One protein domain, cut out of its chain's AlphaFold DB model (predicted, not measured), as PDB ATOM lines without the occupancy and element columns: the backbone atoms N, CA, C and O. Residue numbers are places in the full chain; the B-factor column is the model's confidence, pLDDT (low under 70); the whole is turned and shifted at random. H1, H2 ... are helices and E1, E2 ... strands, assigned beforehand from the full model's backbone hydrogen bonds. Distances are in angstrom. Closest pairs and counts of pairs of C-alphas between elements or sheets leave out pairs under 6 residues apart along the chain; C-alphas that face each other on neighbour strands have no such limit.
ATOM      1  N   CYS A 117     -17.168  46.071 -23.894       65.31
ATOM      2  CA  CYS A 117     -17.501  47.448 -23.517       65.31
ATOM      3  C   CYS A 117     -17.616  47.607 -21.999       65.31
ATOM      4  O   CYS A 117     -18.546  47.079 -21.391       65.31
ATOM      5  N   ARG A 118     -16.746  48.437 -21.418       56.66
ATOM      6  CA  ARG A 118     -16.725  48.814 -20.002       56.66
ATOM      7  C   ARG A 118     -17.030  50.304 -19.860       56.66
ATOM      8  O   ARG A 118     -16.318  51.132 -20.419       56.66
ATOM      9  N   ASP A 119     -18.111  50.654 -19.164       59.41
ATOM     10  CA  ASP A 119     -18.533  52.047 -18.911       59.41
ATOM     11  C   ASP A 119     -18.614  52.947 -20.164       59.41
ATOM     12  O   ASP A 119     -18.285  54.132 -20.138       59.41
ATOM     13  N   GLY A 120     -19.053  52.386 -21.294       63.34
ATOM     14  CA  GLY A 120     -19.126  53.119 -22.565       63.34
ATOM     15  C   GLY A 120     -17.780  53.268 -23.286       63.34
ATOM     16  O   GLY A 120     -17.671  54.049 -24.231       63.34
ATOM     17  N   VAL A 121     -16.757  52.516 -22.869       63.28
ATOM     18  CA  VAL A 121     -15.435  52.450 -23.495       63.28
ATOM     19  C   VAL A 121     -15.143  51.011 -23.910       63.28
ATOM     20  O   VAL A 121     -15.272  50.085 -23.121       63.28
ATOM     21  N   CYS A 122     -14.727  50.813 -25.160       68.25
ATOM     22  CA  CYS A 122     -14.295  49.502 -25.630       68.25
ATOM     23  C   CYS A 122     -12.895  49.188 -25.079       68.25
ATOM     24  O   CYS A 122     -11.932  49.876 -25.430       68.25
ATOM     25  N   VAL A 123     -12.796  48.186 -24.211       69.31
ATOM     26  CA  VAL A 123     -11.554  47.693 -23.619       69.31
ATOM     27  C   VAL A 123     -11.130  46.459 -24.407       69.31
ATOM     28  O   VAL A 123     -11.896  45.515 -24.575       69.31
ATOM     29  N   MET A 124      -9.922  46.503 -24.959       64.75
ATOM     30  CA  MET A 124      -9.294  45.336 -25.575       64.75
ATOM     31  C   MET A 124      -8.471  44.624 -24.497       64.75
ATOM     32  O   MET A 124      -7.871  45.340 -23.689       64.75
ATOM     33  N   PRO A 125      -8.397  43.279 -24.486       55.66
ATOM     34  CA  PRO A 125      -7.406  42.588 -23.666       55.66
ATOM     35  C   PRO A 125      -6.022  43.140 -24.010       55.66
ATOM     36  O   PRO A 125      -5.743  43.450 -25.177       55.66
ATOM     37  N   ASP A 126      -5.197  43.360 -22.989       54.53
ATOM     38  CA  ASP A 126      -3.839  43.834 -23.210       54.53
ATOM     39  C   ASP A 126      -3.010  42.774 -23.955       54.53
ATOM     40  O   ASP A 126      -3.338  41.587 -23.992       54.53
ATOM     41  N   ASP A 127      -1.922  43.212 -24.589       50.91
ATOM     42  CA  ASP A 127      -1.011  42.311 -25.303       50.91
ATOM     43  C   ASP A 127      -0.234  41.379 -24.339       50.91
ATOM     44  O   ASP A 127       0.543  40.535 -24.794       50.91
ATOM     45  N   GLU A 128      -0.404  41.550 -23.022       54.72
ATOM     46  CA  GLU A 128       0.250  40.772 -21.967       54.72
ATOM     47  C   GLU A 128      -0.631  39.620 -21.459       54.72
ATOM     48  O   GLU A 128      -0.102  38.713 -20.819       54.72
ATOM     49  N   GLY A 129      -1.922  39.598 -21.816       51.94
ATOM     50  CA  GLY A 129      -2.860  38.543 -21.467       51.94
ATOM     51  C   GLY A 129      -2.906  38.336 -19.964       51.94
ATOM     52  O   GLY A 129      -2.616  37.238 -19.520       51.94
ATOM     53  N   ALA A 130      -3.187  39.369 -19.169       58.19
ATOM     54  CA  ALA A 130      -3.259  39.230 -17.711       58.19
ATOM     55  C   ALA A 130      -4.644  38.788 -17.185       58.19
ATOM     56  O   ALA A 130      -4.743  38.369 -16.030       58.19
ATOM     57  N   PHE A 131      -5.686  38.860 -18.018       62.72
ATOM     58  CA  PHE A 131      -7.099  38.708 -17.646       62.72
ATOM     59  C   PHE A 131      -7.830  37.826 -18.668       62.72
ATOM     60  O   PHE A 131      -7.514  37.909 -19.861       62.72
ATOM     61  N   CYS A 132      -8.764  36.990 -18.218       65.69
ATOM     62  CA  CYS A 132      -9.573  36.140 -19.091       65.69
ATOM     63  C   CYS A 132     -10.884  35.696 -18.420       65.69
ATOM     64  O   CYS A 132     -10.900  35.432 -17.232       65.69
ATOM     65  N   GLU A 133     -11.971  35.551 -19.184       60.81
ATOM     66  CA  GLU A 133     -13.223  34.895 -18.758       60.81
ATOM     67  C   GLU A 133     -13.180  33.382 -19.052       60.81
ATOM     68  O   GLU A 133     -13.799  32.583 -18.348       60.81
ATOM     69  N   PHE A 134     -12.422  32.988 -20.085       63.78
ATOM     70  CA  PHE A 134     -12.264  31.603 -20.534       63.78
ATOM     71  C   PHE A 134     -10.814  31.300 -20.941       63.78
ATOM     72  O   PHE A 134     -10.128  32.146 -21.517       63.78
ATOM     73  N   ASP A 135     -10.365  30.053 -20.758       67.50
ATOM     74  CA  ASP A 135      -8.987  29.614 -21.067       67.50
ATOM     75  C   ASP A 135      -8.459  30.008 -22.461       67.50
ATOM     76  O   ASP A 135      -7.289  30.385 -22.575       67.50
ATOM     77  N   PRO A 136      -9.265  29.968 -23.548       72.31
ATOM     78  CA  PRO A 136      -8.777  30.324 -24.880       72.31
ATOM     79  C   PRO A 136      -8.283  31.772 -25.012       72.31
ATOM     80  O   PRO A 136      -7.616  32.095 -25.999       72.31
ATOM     81  N   GLU A 137      -8.622  32.644 -24.064       71.25
ATOM     82  CA  GLU A 137      -8.218  34.049 -24.036       71.25
ATOM     83  C   GLU A 137      -6.788  34.228 -23.509       71.25
ATOM     84  O   GLU A 137      -6.093  35.153 -23.929       71.25
ATOM     85  N   CYS A 138      -6.312  33.301 -22.674       72.88
ATOM     86  CA  CYS A 138      -5.052  33.422 -21.945       72.88
ATOM     87  C   CYS A 138      -3.812  33.016 -22.786       72.88
ATOM     88  O   CYS A 138      -2.667  33.272 -22.408       72.88
ATOM     89  N   GLY A 139      -4.016  32.415 -23.964       76.00
ATOM     90  CA  GLY A 139      -2.947  31.989 -24.876       76.00
ATOM     91  C   GLY A 139      -2.368  30.595 -24.580       76.00
ATOM     92  O   GLY A 139      -2.809  29.880 -23.688       76.00
ATOM     93  N   GLU A 140      -1.391  30.155 -25.382       78.12
ATOM     94  CA  GLU A 140      -0.837  28.794 -25.272       78.12
ATOM     95  C   GLU A 140      -0.036  28.615 -23.967       78.12
ATOM     96  O   GLU A 140       0.964  29.298 -23.745       78.12
ATOM     97  N   GLY A 141      -0.451  27.653 -23.138       75.69
ATOM     98  CA  GLY A 141       0.213  27.300 -21.878       75.69
ATOM     99  C   GLY A 141      -0.206  28.127 -20.659       75.69
ATOM    100  O   GLY A 141       0.488  28.087 -19.640       75.69
ATOM    101  N   MET A 142      -1.318  28.854 -20.759       80.75
ATOM    102  CA  MET A 142      -1.951  29.595 -19.669       80.75
ATOM    103  C   MET A 142      -3.416  29.150 -19.534       80.75
ATOM    104  O   MET A 142      -4.004  28.699 -20.516       80.75
ATOM    105  N   LEU A 143      -3.990  29.281 -18.341       75.00
ATOM    106  CA  LEU A 143      -5.391  28.995 -18.027       75.00
ATOM    107  C   LEU A 143      -6.064  30.193 -17.369       75.00
ATOM    108  O   LEU A 143      -5.405  30.988 -16.697       75.00
ATOM    109  N   CYS A 144      -7.376  30.274 -17.551       69.06
ATOM    110  CA  CYS A 144      -8.251  31.242 -16.921       69.06
ATOM    111  C   CYS A 144      -8.632  30.750 -15.534       69.06
ATOM    112  O   CYS A 144      -9.571  29.976 -15.362       69.06
ATOM    113  N   ILE A 145      -7.893  31.212 -14.533       65.62
ATOM    114  CA  ILE A 145      -8.098  30.835 -13.135       65.62
ATOM    115  C   ILE A 145      -8.456  32.125 -12.378       65.62
ATOM    116  O   ILE A 145      -7.686  33.084 -12.397       65.62
ATOM    117  N   ALA A 146      -9.706  32.188 -11.896       58.84
ATOM    118  CA  ALA A 146     -10.423  33.366 -11.372       58.84
ATOM    119  C   ALA A 146     -10.150  34.692 -12.088       58.84
ATOM    120  O   ALA A 146      -9.773  35.696 -11.477       58.84
ATOM    121  N   GLY A 147     -10.389  34.723 -13.394       62.94
ATOM    122  CA  GLY A 147     -10.287  35.974 -14.136       62.94
ATOM    123  C   GLY A 147      -8.853  36.395 -14.448       62.94
ATOM    124  O   GLY A 147      -8.585  37.549 -14.783       62.94
ATOM    125  N   ARG A 148      -7.880  35.497 -14.262       65.31
ATOM    126  CA  ARG A 148      -6.478  35.755 -14.578       65.31
ATOM    127  C   ARG A 148      -5.877  34.621 -15.375       65.31
ATOM    128  O   ARG A 148      -6.048  33.442 -15.073       65.31
ATOM    129  N   CYS A 149      -5.072  35.014 -16.351       72.31
ATOM    130  CA  CYS A 149      -4.215  34.099 -17.074       72.31
ATOM    131  C   CYS A 149      -3.097  33.642 -16.138       72.31
ATOM    132  O   CYS A 149      -2.115  34.356 -15.915       72.31
ATOM    133  N   THR A 150      -3.215  32.438 -15.606       72.38
ATOM    134  CA  THR A 150      -2.163  31.806 -14.810       72.38
ATOM    135  C   THR A 150      -1.443  30.759 -15.654       72.38
ATOM    136  O   THR A 150      -2.037  30.188 -16.568       72.38
ATOM    137  N   PRO A 151      -0.143  30.502 -15.427       76.62
ATOM    138  CA  PRO A 151       0.541  29.407 -16.101       76.62
ATOM    139  C   PRO A 151      -0.186  28.092 -15.850       76.62
ATOM    140  O   PRO A 151      -0.458  27.759 -14.700       76.62
ATOM    141  N   ASP A 152      -0.453  27.344 -16.918       77.94
ATOM    142  CA  ASP A 152      -1.156  26.069 -16.828       77.94
ATOM    143  C   ASP A 152      -0.412  25.129 -15.857       77.94
ATOM    144  O   ASP A 152       0.722  24.721 -16.148       77.94
ATOM    145  N   PRO A 153      -1.013  24.767 -14.708       68.31
ATOM    146  CA  PRO A 153      -0.354  23.970 -13.679       68.31
ATOM    147  C   PRO A 153      -0.104  22.525 -14.131       68.31
ATOM    148  O   PRO A 153       0.678  21.812 -13.500       68.31
ATOM    149  N   ARG A 154      -0.708  22.089 -15.248       68.12
ATOM    150  CA  ARG A 154      -0.415  20.805 -15.902       68.12
ATOM    151  C   ARG A 154       0.918  20.828 -16.642       68.12
ATOM    152  O   ARG A 154       1.457  19.768 -16.954       68.12
ATOM    153  N   ILE A 155       1.441  22.008 -16.982       73.75
ATOM    154  CA  ILE A 155       2.683  22.154 -17.739       73.75
ATOM    155  C   ILE A 155       3.841  22.311 -16.751       73.75
ATOM    156  O   ILE A 155       3.962  23.347 -16.095       73.75
ATOM    157  N   PRO A 156       4.759  21.329 -16.668       69.31
ATOM    158  CA  PRO A 156       5.875  21.408 -15.742       69.31
ATOM    159  C   PRO A 156       6.752  22.631 -16.009       69.31
ATOM    160  O   PRO A 156       7.430  22.713 -17.039       69.31
ATOM    161  N   ARG A 157       6.785  23.565 -15.057       82.69
ATOM    162  CA  ARG A 157       7.724  24.688 -15.078       82.69
ATOM    163  C   ARG A 157       9.060  24.278 -14.494       82.69
ATOM    164  O   ARG A 157       9.127  23.614 -13.459       82.69
ATOM    165  N   THR A 158      10.127  24.699 -15.162       88.94
ATOM    166  CA  THR A 158      11.456  24.654 -14.566       88.94
ATOM    167  C   THR A 158      11.641  25.836 -13.631       88.94
ATOM    168  O   THR A 158      11.217  26.934 -13.977       88.94
ATOM    169  N   CYS A 159      12.318  25.617 -12.515       91.38
ATOM    170  CA  CYS A 159      12.593  26.632 -11.508       91.38
ATOM    171  C   CYS A 159      14.027  26.502 -10.987       91.38
ATOM    172  O   CYS A 159      14.614  25.414 -11.008       91.38
ATOM    173  N   LEU A 160      14.593  27.611 -10.525       90.56
ATOM    174  CA  LEU A 160      15.853  27.647  -9.779       90.56
ATOM    175  C   LEU A 160      15.625  27.696  -8.265       90.56
ATOM    176  O   LEU A 160      16.432  27.150  -7.509       90.56
ATOM    177  N   ASP A 161      14.530  28.319  -7.841       89.94
ATOM    178  CA  ASP A 161      14.078  28.427  -6.459       89.94
ATOM    179  C   ASP A 161      12.540  28.518  -6.394       89.94
ATOM    180  O   ASP A 161      11.852  28.392  -7.409       89.94
ATOM    181  N   GLY A 162      11.998  28.644  -5.181       81.25
ATOM    182  CA  GLY A 162      10.553  28.656  -4.952       81.25
ATOM    183  C   GLY A 162       9.831  29.904  -5.464       81.25
ATOM    184  O   GLY A 162       8.636  29.813  -5.706       81.25
ATOM    185  N   GLU A 163      10.523  31.031  -5.665       85.12
ATOM    186  CA  GLU A 163       9.894  32.285  -6.114       85.12
ATOM    187  C   GLU A 163       9.552  32.250  -7.612       85.12
ATOM    188  O   GLU A 163       8.695  32.992  -8.082       85.12
ATOM    189  N   GLU A 164      10.206  31.374  -8.380       87.19
ATOM    190  CA  GLU A 164       9.927  31.184  -9.809       87.19
ATOM    191  C   GLU A 164       8.690  30.308 -10.078       87.19
ATOM    192  O   GLU A 164       8.210  30.227 -11.219       87.19
ATOM    193  N   CYS A 165       8.198  29.617  -9.049       86.12
ATOM    194  CA  CYS A 165       7.035  28.757  -9.165       86.12
ATOM    195  C   CYS A 165       5.734  29.552  -9.017       86.12
ATOM    196  O   CYS A 165       5.686  30.488  -8.224       86.12
ATOM    197  N   PRO A 166       4.673  29.186  -9.767       81.25
ATOM    198  CA  PRO A 166       3.331  29.698  -9.512       81.25
ATOM    199  C   PRO A 166       2.947  29.525  -8.046       81.25
ATOM    200  O   PRO A 166       3.391  28.559  -7.410       81.25
ATOM    201  N   ASP A 167       2.108  30.435  -7.549       73.00
ATOM    202  CA  ASP A 167       1.697  30.460  -6.151       73.00
ATOM    203  C   ASP A 167       1.247  29.077  -5.699       73.00
ATOM    204  O   ASP A 167       0.311  28.480  -6.231       73.00
ATOM    205  N   GLY A 168       1.984  28.545  -4.724       73.56
ATOM    206  CA  GLY A 168       1.696  27.248  -4.145       73.56
ATOM    207  C   GLY A 168       2.503  26.061  -4.555       73.56
ATOM    208  O   GLY A 168       2.533  25.086  -3.803       73.56
ATOM    209  N   LEU A 169       3.192  26.148  -5.677       85.75
ATOM    210  CA  LEU A 169       4.073  25.086  -6.106       85.75
ATOM    211  C   LEU A 169       5.452  25.286  -5.474       85.75
ATOM    212  O   LEU A 169       5.938  26.402  -5.298       85.75
ATOM    213  N   MET A 170       6.105  24.184  -5.127       88.50
ATOM    214  CA  MET A 170       7.461  24.193  -4.594       88.50
ATOM    215  C   MET A 170       8.467  23.796  -5.662       88.50
ATOM    216  O   MET A 170       8.244  22.868  -6.442       88.50
ATOM    217  N   CYS A 171       9.622  24.458  -5.657       92.00
ATOM    218  CA  CYS A 171      10.718  24.075  -6.529       92.00
ATOM    219  C   CYS A 171      11.463  22.854  -5.980       92.00
ATOM    220  O   CYS A 171      12.055  22.884  -4.898       92.00
ATOM    221  N   THR A 172      11.451  21.759  -6.736       92.25
ATOM    222  CA  THR A 172      12.227  20.554  -6.413       92.25
ATOM    223  C   THR A 172      13.719  20.746  -6.680       92.25
ATOM    224  O   THR A 172      14.128  21.586  -7.475       92.25
ATOM    225  N   MET A 173      14.553  19.889  -6.082       89.62
ATOM    226  CA  MET A 173      16.005  19.870  -6.339       89.62
ATOM    227  C   MET A 173      16.366  19.594  -7.808       89.62
ATOM    228  O   MET A 173      17.452  19.963  -8.250       89.62
ATOM    229  N   ASP A 174      15.463  18.959  -8.558       91.25
ATOM    230  CA  ASP A 174      15.614  18.717  -9.996       91.25
ATOM    231  C   ASP A 174      15.195  19.933 -10.849       91.25
ATOM    232  O   ASP A 174      15.219  19.868 -12.079       91.25
ATOM    233  N   GLY A 175      14.839  21.047 -10.199       92.38
ATOM    234  CA  GLY A 175      14.479  22.311 -10.828       92.38
ATOM    235  C   GLY A 175      13.113  22.272 -11.496       92.38
ATOM    236  O   GLY A 175      12.973  22.791 -12.599       92.38
ATOM    237  N   ARG A 176      12.126  21.616 -10.874       92.25
ATOM    238  CA  ARG A 176      10.736  21.527 -11.354       92.25
ATOM    239  C   ARG A 176       9.762  22.008 -10.285       92.25
ATOM    240  O   ARG A 176       9.880  21.552  -9.146       92.25
ATOM    241  N   CYS A 177       8.812  22.860 -10.661       90.44
ATOM    242  CA  CYS A 177       7.695  23.249  -9.803       90.44
ATOM    243  C   CYS A 177       6.743  22.070  -9.640       90.44
ATOM    244  O   CYS A 177       6.314  21.489 -10.637       90.44
ATOM    245  N   VAL A 178       6.450  21.706  -8.395       92.19
ATOM    246  CA  VAL A 178       5.541  20.609  -8.060       92.19
ATOM    247  C   VAL A 178       4.575  21.022  -6.965       92.19
ATOM    248  O   VAL A 178       4.929  21.804  -6.082       92.19
ATOM    249  N   CYS A 179       3.378  20.453  -6.990       90.12
ATOM    250  CA  CYS A 179       2.496  20.475  -5.835       90.12
ATOM    251  C   CYS A 179       2.994  19.455  -4.799       90.12
ATOM    252  O   CYS A 179       3.677  18.478  -5.125       90.12
ATOM    253  N   THR A 180       2.645  19.667  -3.538       88.69
ATOM    254  CA  THR A 180       2.850  18.683  -2.462       88.69
ATOM    255  C   THR A 180       1.568  18.293  -1.752       88.69
ATOM    256  O   THR A 180       1.544  17.289  -1.040       88.69
ATOM    257  N   ARG A 181       0.524  19.096  -1.936       86.38
ATOM    258  CA  ARG A 181      -0.779  19.008  -1.294       86.38
ATOM    259  C   ARG A 181      -1.857  19.394  -2.288       86.38
ATOM    260  O   ARG A 181      -1.595  20.149  -3.218       86.38
ATOM    261  N   THR A 182      -3.068  18.898  -2.095       86.06
ATOM    262  CA  THR A 182      -4.194  19.190  -2.995       86.06
ATOM    263  C   THR A 182      -4.521  20.677  -3.011       86.06
ATOM    264  O   THR A 182      -4.690  21.250  -4.079       86.06
ATOM    265  N   ALA A 183      -4.459  21.338  -1.853       81.44
ATOM    266  CA  ALA A 183      -4.642  22.786  -1.760       81.44
ATOM    267  C   ALA A 183      -3.509  23.600  -2.425       81.44
ATOM    268  O   ALA A 183      -3.584  24.827  -2.476       81.44
ATOM    269  N   ASP A 184      -2.437  22.953  -2.908       82.94
ATOM    270  CA  ASP A 184      -1.433  23.609  -3.753       82.94
ATOM    271  C   ASP A 184      -1.916  23.809  -5.190       82.94
ATOM    272  O   ASP A 184      -1.312  24.581  -5.932       82.94
ATOM    273  N   CYS A 185      -2.978  23.109  -5.575       83.75
ATOM    274  CA  CYS A 185      -3.526  23.111  -6.913       83.75
ATOM    275  C   CYS A 185      -4.804  23.967  -6.999       83.75
ATOM    276  O   CYS A 185      -5.454  24.211  -5.980       83.75
ATOM    277  N   PRO A 186      -5.185  24.433  -8.204       77.31
ATOM    278  CA  PRO A 186      -6.452  25.132  -8.400       77.31
ATOM    279  C   PRO A 186      -7.666  24.274  -8.029       77.31
ATOM    280  O   PRO A 186      -7.619  23.042  -8.098       77.31
ATOM    281  N   VAL A 187      -8.778  24.940  -7.705       73.94
ATOM    282  CA  VAL A 187     -10.044  24.283  -7.342       73.94
ATOM    283  C   VAL A 187     -10.460  23.271  -8.417       73.94
ATOM    284  O   VAL A 187     -10.497  23.583  -9.605       73.94
ATOM    285  N   GLY A 188     -10.810  22.052  -7.993       73.44
ATOM    286  CA  GLY A 188     -11.206  20.957  -8.891       73.44
ATOM    287  C   GLY A 188     -10.052  20.080  -9.391       73.44
ATOM    288  O   GLY A 188     -10.279  19.187 -10.209       73.44
ATOM    289  N   THR A 189      -8.831  20.298  -8.895       81.81
ATOM    290  CA  THR A 189      -7.664  19.459  -9.196       81.81
ATOM    291  C   THR A 189      -7.019  18.916  -7.925       81.81
ATOM    292  O   THR A 189      -7.099  19.521  -6.862       81.81
ATOM    293  N   ILE A 190      -6.379  17.753  -8.034       86.69
ATOM    294  CA  ILE A 190      -5.660  17.081  -6.953       86.69
ATOM    295  C   ILE A 190      -4.164  17.056  -7.233       86.69
ATOM    296  O   ILE A 190      -3.720  16.986  -8.383       86.69
ATOM    297  N   CYS A 191      -3.370  17.052  -6.164       90.12
ATOM    298  CA  CYS A 191      -1.939  16.857  -6.306       90.12
ATOM    299  C   CYS A 191      -1.618  15.371  -6.502       90.12
ATOM    300  O   CYS A 191      -1.774  14.555  -5.589       90.12
ATOM    301  N   SER A 192      -1.166  15.004  -7.701       90.69
ATOM    302  CA  SER A 192      -0.751  13.632  -7.998       90.69
ATOM    303  C   SER A 192       0.504  13.224  -7.206       90.69
ATOM    304  O   SER A 192       1.306  14.078  -6.817       90.69
ATOM    305  N   PRO A 193       0.757  11.913  -7.012       89.38
ATOM    306  CA  PRO A 193       2.001  11.423  -6.408       89.38
ATOM    307  C   PRO A 193       3.277  11.872  -7.141       89.38
ATOM    308  O   PRO A 193       4.362  11.876  -6.559       89.38
ATOM    309  N   GLU A 194       3.160  12.225  -8.421       88.56
ATOM    310  CA  GLU A 194       4.227  12.764  -9.259       88.56
ATOM    311  C   GLU A 194       4.473  14.271  -9.052       88.56
ATOM    312  O   GLU A 194       5.446  14.804  -9.602       88.56
ATOM    313  N   GLY A 195       3.645  14.941  -8.243       89.00
ATOM    314  CA  GLY A 195       3.740  16.368  -7.937       89.00
ATOM    315  C   GLY A 195       3.132  17.272  -9.012       89.00
ATOM    316  O   GLY A 195       3.539  18.422  -9.147       89.00
ATOM    317  N   GLU A 196       2.199  16.752  -9.807       89.38
ATOM    318  CA  GLU A 196       1.487  17.479 -10.866       89.38
ATOM    319  C   GLU A 196       0.021  17.683 -10.460       89.38
ATOM    320  O   GLU A 196      -0.591  16.758  -9.916       89.38
ATOM    321  N   CYS A 197      -0.541  18.863 -10.731       86.56
ATOM    322  CA  CYS A 197      -1.962  19.128 -10.516       86.56
ATOM    323  C   CYS A 197      -2.770  18.489 -11.648       86.56
ATOM    324  O   CYS A 197      -2.631  18.863 -12.813       86.56
ATOM    325  N   VAL A 198      -3.575  17.490 -11.304       87.06
ATOM    326  CA  VAL A 198      -4.373  16.695 -12.246       87.06
ATOM    327  C   VAL A 198      -5.849  16.777 -11.858       87.06
ATOM    328  O   VAL A 198      -6.135  16.989 -10.681       87.06
ATOM    329  N   PRO A 199      -6.804  16.626 -12.790       81.62
ATOM    330  CA  PRO A 199      -8.208  16.609 -12.408       81.62
ATOM    331  C   PRO A 199      -8.493  15.404 -11.500       81.62
ATOM    332  O   PRO A 199      -7.850  14.357 -11.626       81.62
ATOM    333  N   ASP A 200      -9.454  15.552 -10.590       78.25
ATOM    334  CA  ASP A 200      -9.983  14.414  -9.834       78.25
ATOM    335  C   ASP A 200     -10.803  13.521 -10.796       78.25
ATOM    336  O   ASP A 200     -11.761  13.981 -11.418       78.25
ATOM    337  N   ASP A 201     -10.404  12.255 -10.972       73.50
ATOM    338  CA  ASP A 201     -11.000  11.276 -11.910       73.50
ATOM    339  C   ASP A 201     -11.002  11.678 -13.422       73.50
ATOM    340  O   ASP A 201     -10.076  12.326 -13.907       73.50
ATOM    341  N   ASP A 202     -11.993  11.220 -14.221       65.50
ATOM    342  CA  ASP A 202     -12.234  11.554 -15.651       65.50
ATOM    343  C   ASP A 202     -12.682  13.033 -15.833       65.50
ATOM    344  O   ASP A 202     -13.585  13.340 -16.622       65.50
ATOM    345  N   GLY A 203     -12.112  13.935 -15.036       76.75
ATOM    346  CA  GLY A 203     -12.477  15.337 -14.965       76.75
ATOM    347  C   GLY A 203     -11.839  16.215 -16.041       76.75
ATOM    348  O   GLY A 203     -11.212  15.736 -16.984       76.75
ATOM    349  N   CYS A 204     -12.016  17.522 -15.888       80.94
ATOM    350  CA  CYS A 204     -11.428  18.556 -16.733       80.94
ATOM    351  C   CYS A 204     -10.702  19.596 -15.870       80.94
ATOM    352  O   CYS A 204     -11.043  19.816 -14.715       80.94
ATOM    353  N   ILE A 205      -9.703  20.248 -16.431       73.75
ATOM    354  CA  ILE A 205      -9.015  21.411 -15.866       73.75
ATOM    355  C   ILE A 205      -9.383  22.662 -16.661       73.75
ATOM    356  O   ILE A 205      -9.375  23.758 -16.114       73.75
ATOM    357  N   ALA A 206      -9.715  22.477 -17.938       73.31
ATOM    358  CA  ALA A 206      -9.965  23.547 -18.884       73.31
ATOM    359  C   ALA A 206     -11.186  23.245 -19.758       73.31
ATOM    360  O   ALA A 206     -11.523  22.081 -20.014       73.31
ATOM    361  N   ASP A 207     -11.832  24.295 -20.261       76.81
ATOM    362  CA  ASP A 207     -13.024  24.182 -21.113       76.81
ATOM    363  C   ASP A 207     -12.764  23.383 -22.397       76.81
ATOM    364  O   ASP A 207     -13.652  22.708 -22.924       76.81
ATOM    365  N   ASP A 208     -11.538  23.441 -22.918       78.00
ATOM    366  CA  ASP A 208     -11.143  22.769 -24.155       78.00
ATOM    367  C   ASP A 208     -11.000  21.243 -24.013       78.00
ATOM    368  O   ASP A 208     -11.022  20.518 -25.016       78.00
ATOM    369  N   GLU A 209     -10.935  20.742 -22.778       80.19
ATOM    370  CA  GLU A 209     -11.002  19.317 -22.457       80.19
ATOM    371  C   GLU A 209     -12.443  18.792 -22.483       80.19
ATOM    372  O   GLU A 209     -12.672  17.582 -22.615       80.19
ATOM    373  N   CYS A 210     -13.428  19.690 -22.426       83.44
ATOM    374  CA  CYS A 210     -14.833  19.335 -22.452       83.44
ATOM    375  C   CYS A 210     -15.385  19.172 -23.882       83.44
ATOM    376  O   CYS A 210     -14.956  19.827 -24.838       83.44
ATOM    377  N   PRO A 211     -16.382  18.283 -24.087       89.00
ATOM    378  CA  PRO A 211     -17.073  18.179 -25.369       89.00
ATOM    379  C   PRO A 211     -17.663  19.524 -25.809       89.00
ATOM    380  O   PRO A 211     -18.166  20.283 -24.992       89.00
ATOM    381  N   ALA A 212     -17.690  19.790 -27.119       84.56
ATOM    382  CA  ALA A 212     -18.201  21.055 -27.651       84.56
ATOM    383  C   ALA A 212     -19.590  21.430 -27.087       84.56
ATOM    384  O   ALA A 212     -20.549  20.663 -27.222       84.56
ATOM    385  N   GLY A 213     -19.692  22.636 -26.516       80.06
ATOM    386  CA  GLY A 213     -20.895  23.134 -25.842       80.06
ATOM    387  C   GLY A 213     -20.979  22.790 -24.350       80.06
ATOM    388  O   GLY A 213     -22.020  23.038 -23.744       80.06
ATOM    389  N   MET A 214     -19.925  22.216 -23.773       85.62
ATOM    390  CA  MET A 214     -19.733  22.074 -22.332       85.62
ATOM    391  C   MET A 214     -18.605  22.992 -21.846       85.62
ATOM    392  O   MET A 214     -17.750  23.367 -22.642       85.62
ATOM    393  N   LEU A 215     -18.648  23.335 -20.563       82.19
ATOM    394  CA  LEU A 215     -17.656  24.120 -19.833       82.19
ATOM    395  C   LEU A 215     -17.116  23.277 -18.683       82.19
ATOM    396  O   LEU A 215     -17.844  22.433 -18.148       82.19
ATOM    397  N   CYS A 216     -15.865  23.497 -18.316       77.12
ATOM    398  CA  CYS A 216     -15.250  22.863 -17.177       77.12
ATOM    399  C   CYS A 216     -15.591  23.619 -15.889       77.12
ATOM    400  O   CYS A 216     -15.076  24.697 -15.631       77.12
ATOM    401  N   ASP A 217     -16.455  23.038 -15.053       77.56
ATOM    402  CA  ASP A 217     -16.764  23.550 -13.714       77.56
ATOM    403  C   ASP A 217     -16.235  22.577 -12.656       77.56
ATOM    404  O   ASP A 217     -16.761  21.469 -12.510       77.56
ATOM    405  N   ARG A 218     -15.209  22.995 -11.900       71.88
ATOM    406  CA  ARG A 218     -14.633  22.255 -10.755       71.88
ATOM    407  C   ARG A 218     -14.302  20.797 -11.081       71.88
ATOM    408  O   ARG A 218     -14.791  19.880 -10.418       71.88
ATOM    409  N   GLY A 219     -13.532  20.556 -12.134       77.00
ATOM    410  CA  GLY A 219     -13.220  19.183 -12.516       77.00
ATOM    411  C   GLY A 219     -14.291  18.510 -13.372       77.00
ATOM    412  O   GLY A 219     -14.079  17.381 -13.793       77.00
ATOM    413  N   VAL A 220     -15.448  19.128 -13.647       82.75
ATOM    414  CA  VAL A 220     -16.579  18.451 -14.308       82.75
ATOM    415  C   VAL A 220     -17.109  19.235 -15.505       82.75
ATOM    416  O   VAL A 220     -17.515  20.386 -15.393       82.75
ATOM    417  N   CYS A 221     -17.225  18.563 -16.653       84.94
ATOM    418  CA  CYS A 221     -17.848  19.147 -17.838       84.94
ATOM    419  C   CYS A 221     -19.371  19.297 -17.676       84.94
ATOM    420  O   CYS A 221     -20.109  18.303 -17.661       84.94
ATOM    421  N   ILE A 222     -19.857  20.535 -17.619       84.50
ATOM    422  CA  ILE A 222     -21.280  20.892 -17.538       84.50
ATOM    423  C   ILE A 222     -21.765  21.546 -18.841       84.50
ATOM    424  O   ILE A 222     -20.966  22.138 -19.554       84.50
ATOM    425  N   PRO A 223     -23.058  21.462 -19.213       85.06
ATOM    426  CA  PRO A 223     -23.578  22.177 -20.383       85.06
ATOM    427  C   PRO A 223     -23.378  23.694 -20.257       85.06
ATOM    428  O   PRO A 223     -23.778  24.274 -19.252       85.06
ATOM    429  N   GLY A 224     -22.816  24.350 -21.275       76.62
ATOM    430  CA  GLY A 224     -22.513  25.785 -21.206       76.62
ATOM    431  C   GLY A 224     -23.751  26.685 -21.103       76.62
ATOM    432  O   GLY A 224     -23.689  27.775 -20.549       76.62
ATOM    433  N   ASP A 225     -24.915  26.214 -21.558       75.56
ATOM    434  CA  ASP A 225     -26.195  26.911 -21.387       75.56
ATOM    435  C   ASP A 225     -26.736  26.853 -19.947       75.56
ATOM    436  O   ASP A 225     -27.632  27.621 -19.597       75.56
ATOM    437  N   ALA A 226     -26.179  25.993 -19.086       69.19
ATOM    438  CA  ALA A 226     -26.466  26.009 -17.652       69.19
ATOM    439  C   ALA A 226     -25.896  27.260 -16.955       69.19
ATOM    440  O   ALA A 226     -26.359  27.623 -15.874       69.19
ATOM    441  N   CYS A 227     -24.940  27.942 -17.590       69.00
ATOM    442  CA  CYS A 227     -24.257  29.114 -17.049       69.00
ATOM    443  C   CYS A 227     -24.972  30.442 -17.328       69.00
ATOM    444  O   CYS A 227     -24.529  31.474 -16.845       69.00
TER     445      CYS A 227
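What this domain is: This is residues 117 to 227 of the 521 residues of an uncharacterized protein of Sandaracinus sp (UniProt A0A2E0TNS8). Little regular structure: three small antiparallel hairpins, E2-E3 in the middle, E4-E5 and E6-E7, are strung along a chain mostly of loops; residues 117 to 124, of which 121 to 123 belong to E1, stick out at one end. The printed part has 111 residues, 29 in named elements, E1 to E7 then H1, mostly strand. It is elongated, 50 by 32 by 20 A, only just compact, close to loose, with a radius of gyration of the C-alphas of 15.4 A.

How they stand to each other: E2, residues 142 to 145, and E3, residues 148 to 151, form a hairpin; N 143 and O 150, 2.8 A, are within hydrogen-bond range. In the hairpin of E4, residues 189 to 191, and E5, residues 197 to 199, so are N 190 and O 198, 2.8 A. In that of E6, residues 214 to 217, and E7, residues 220 to 223, so are N 215 and O 222, 2.8 A. H1, residues 224 to 227, is too short for any O i to N i+4 pair; its one O i to N i+3 pair is within range. E1, residues 121 to 123, pairs with no named strand.

Where its parts are: E3 measures 9.6 A and E7 10.0 A. C-alpha 121 is at (-15.435, 52.450, -23.495), C-alpha 227 at (-24.257, 29.114, -17.049).

The domain as a whole: The printed part has no cut. Links E1 to E2, E3 to E4 and E5 to E6 are long. Residues under pLDDT 70 include 117 to 135.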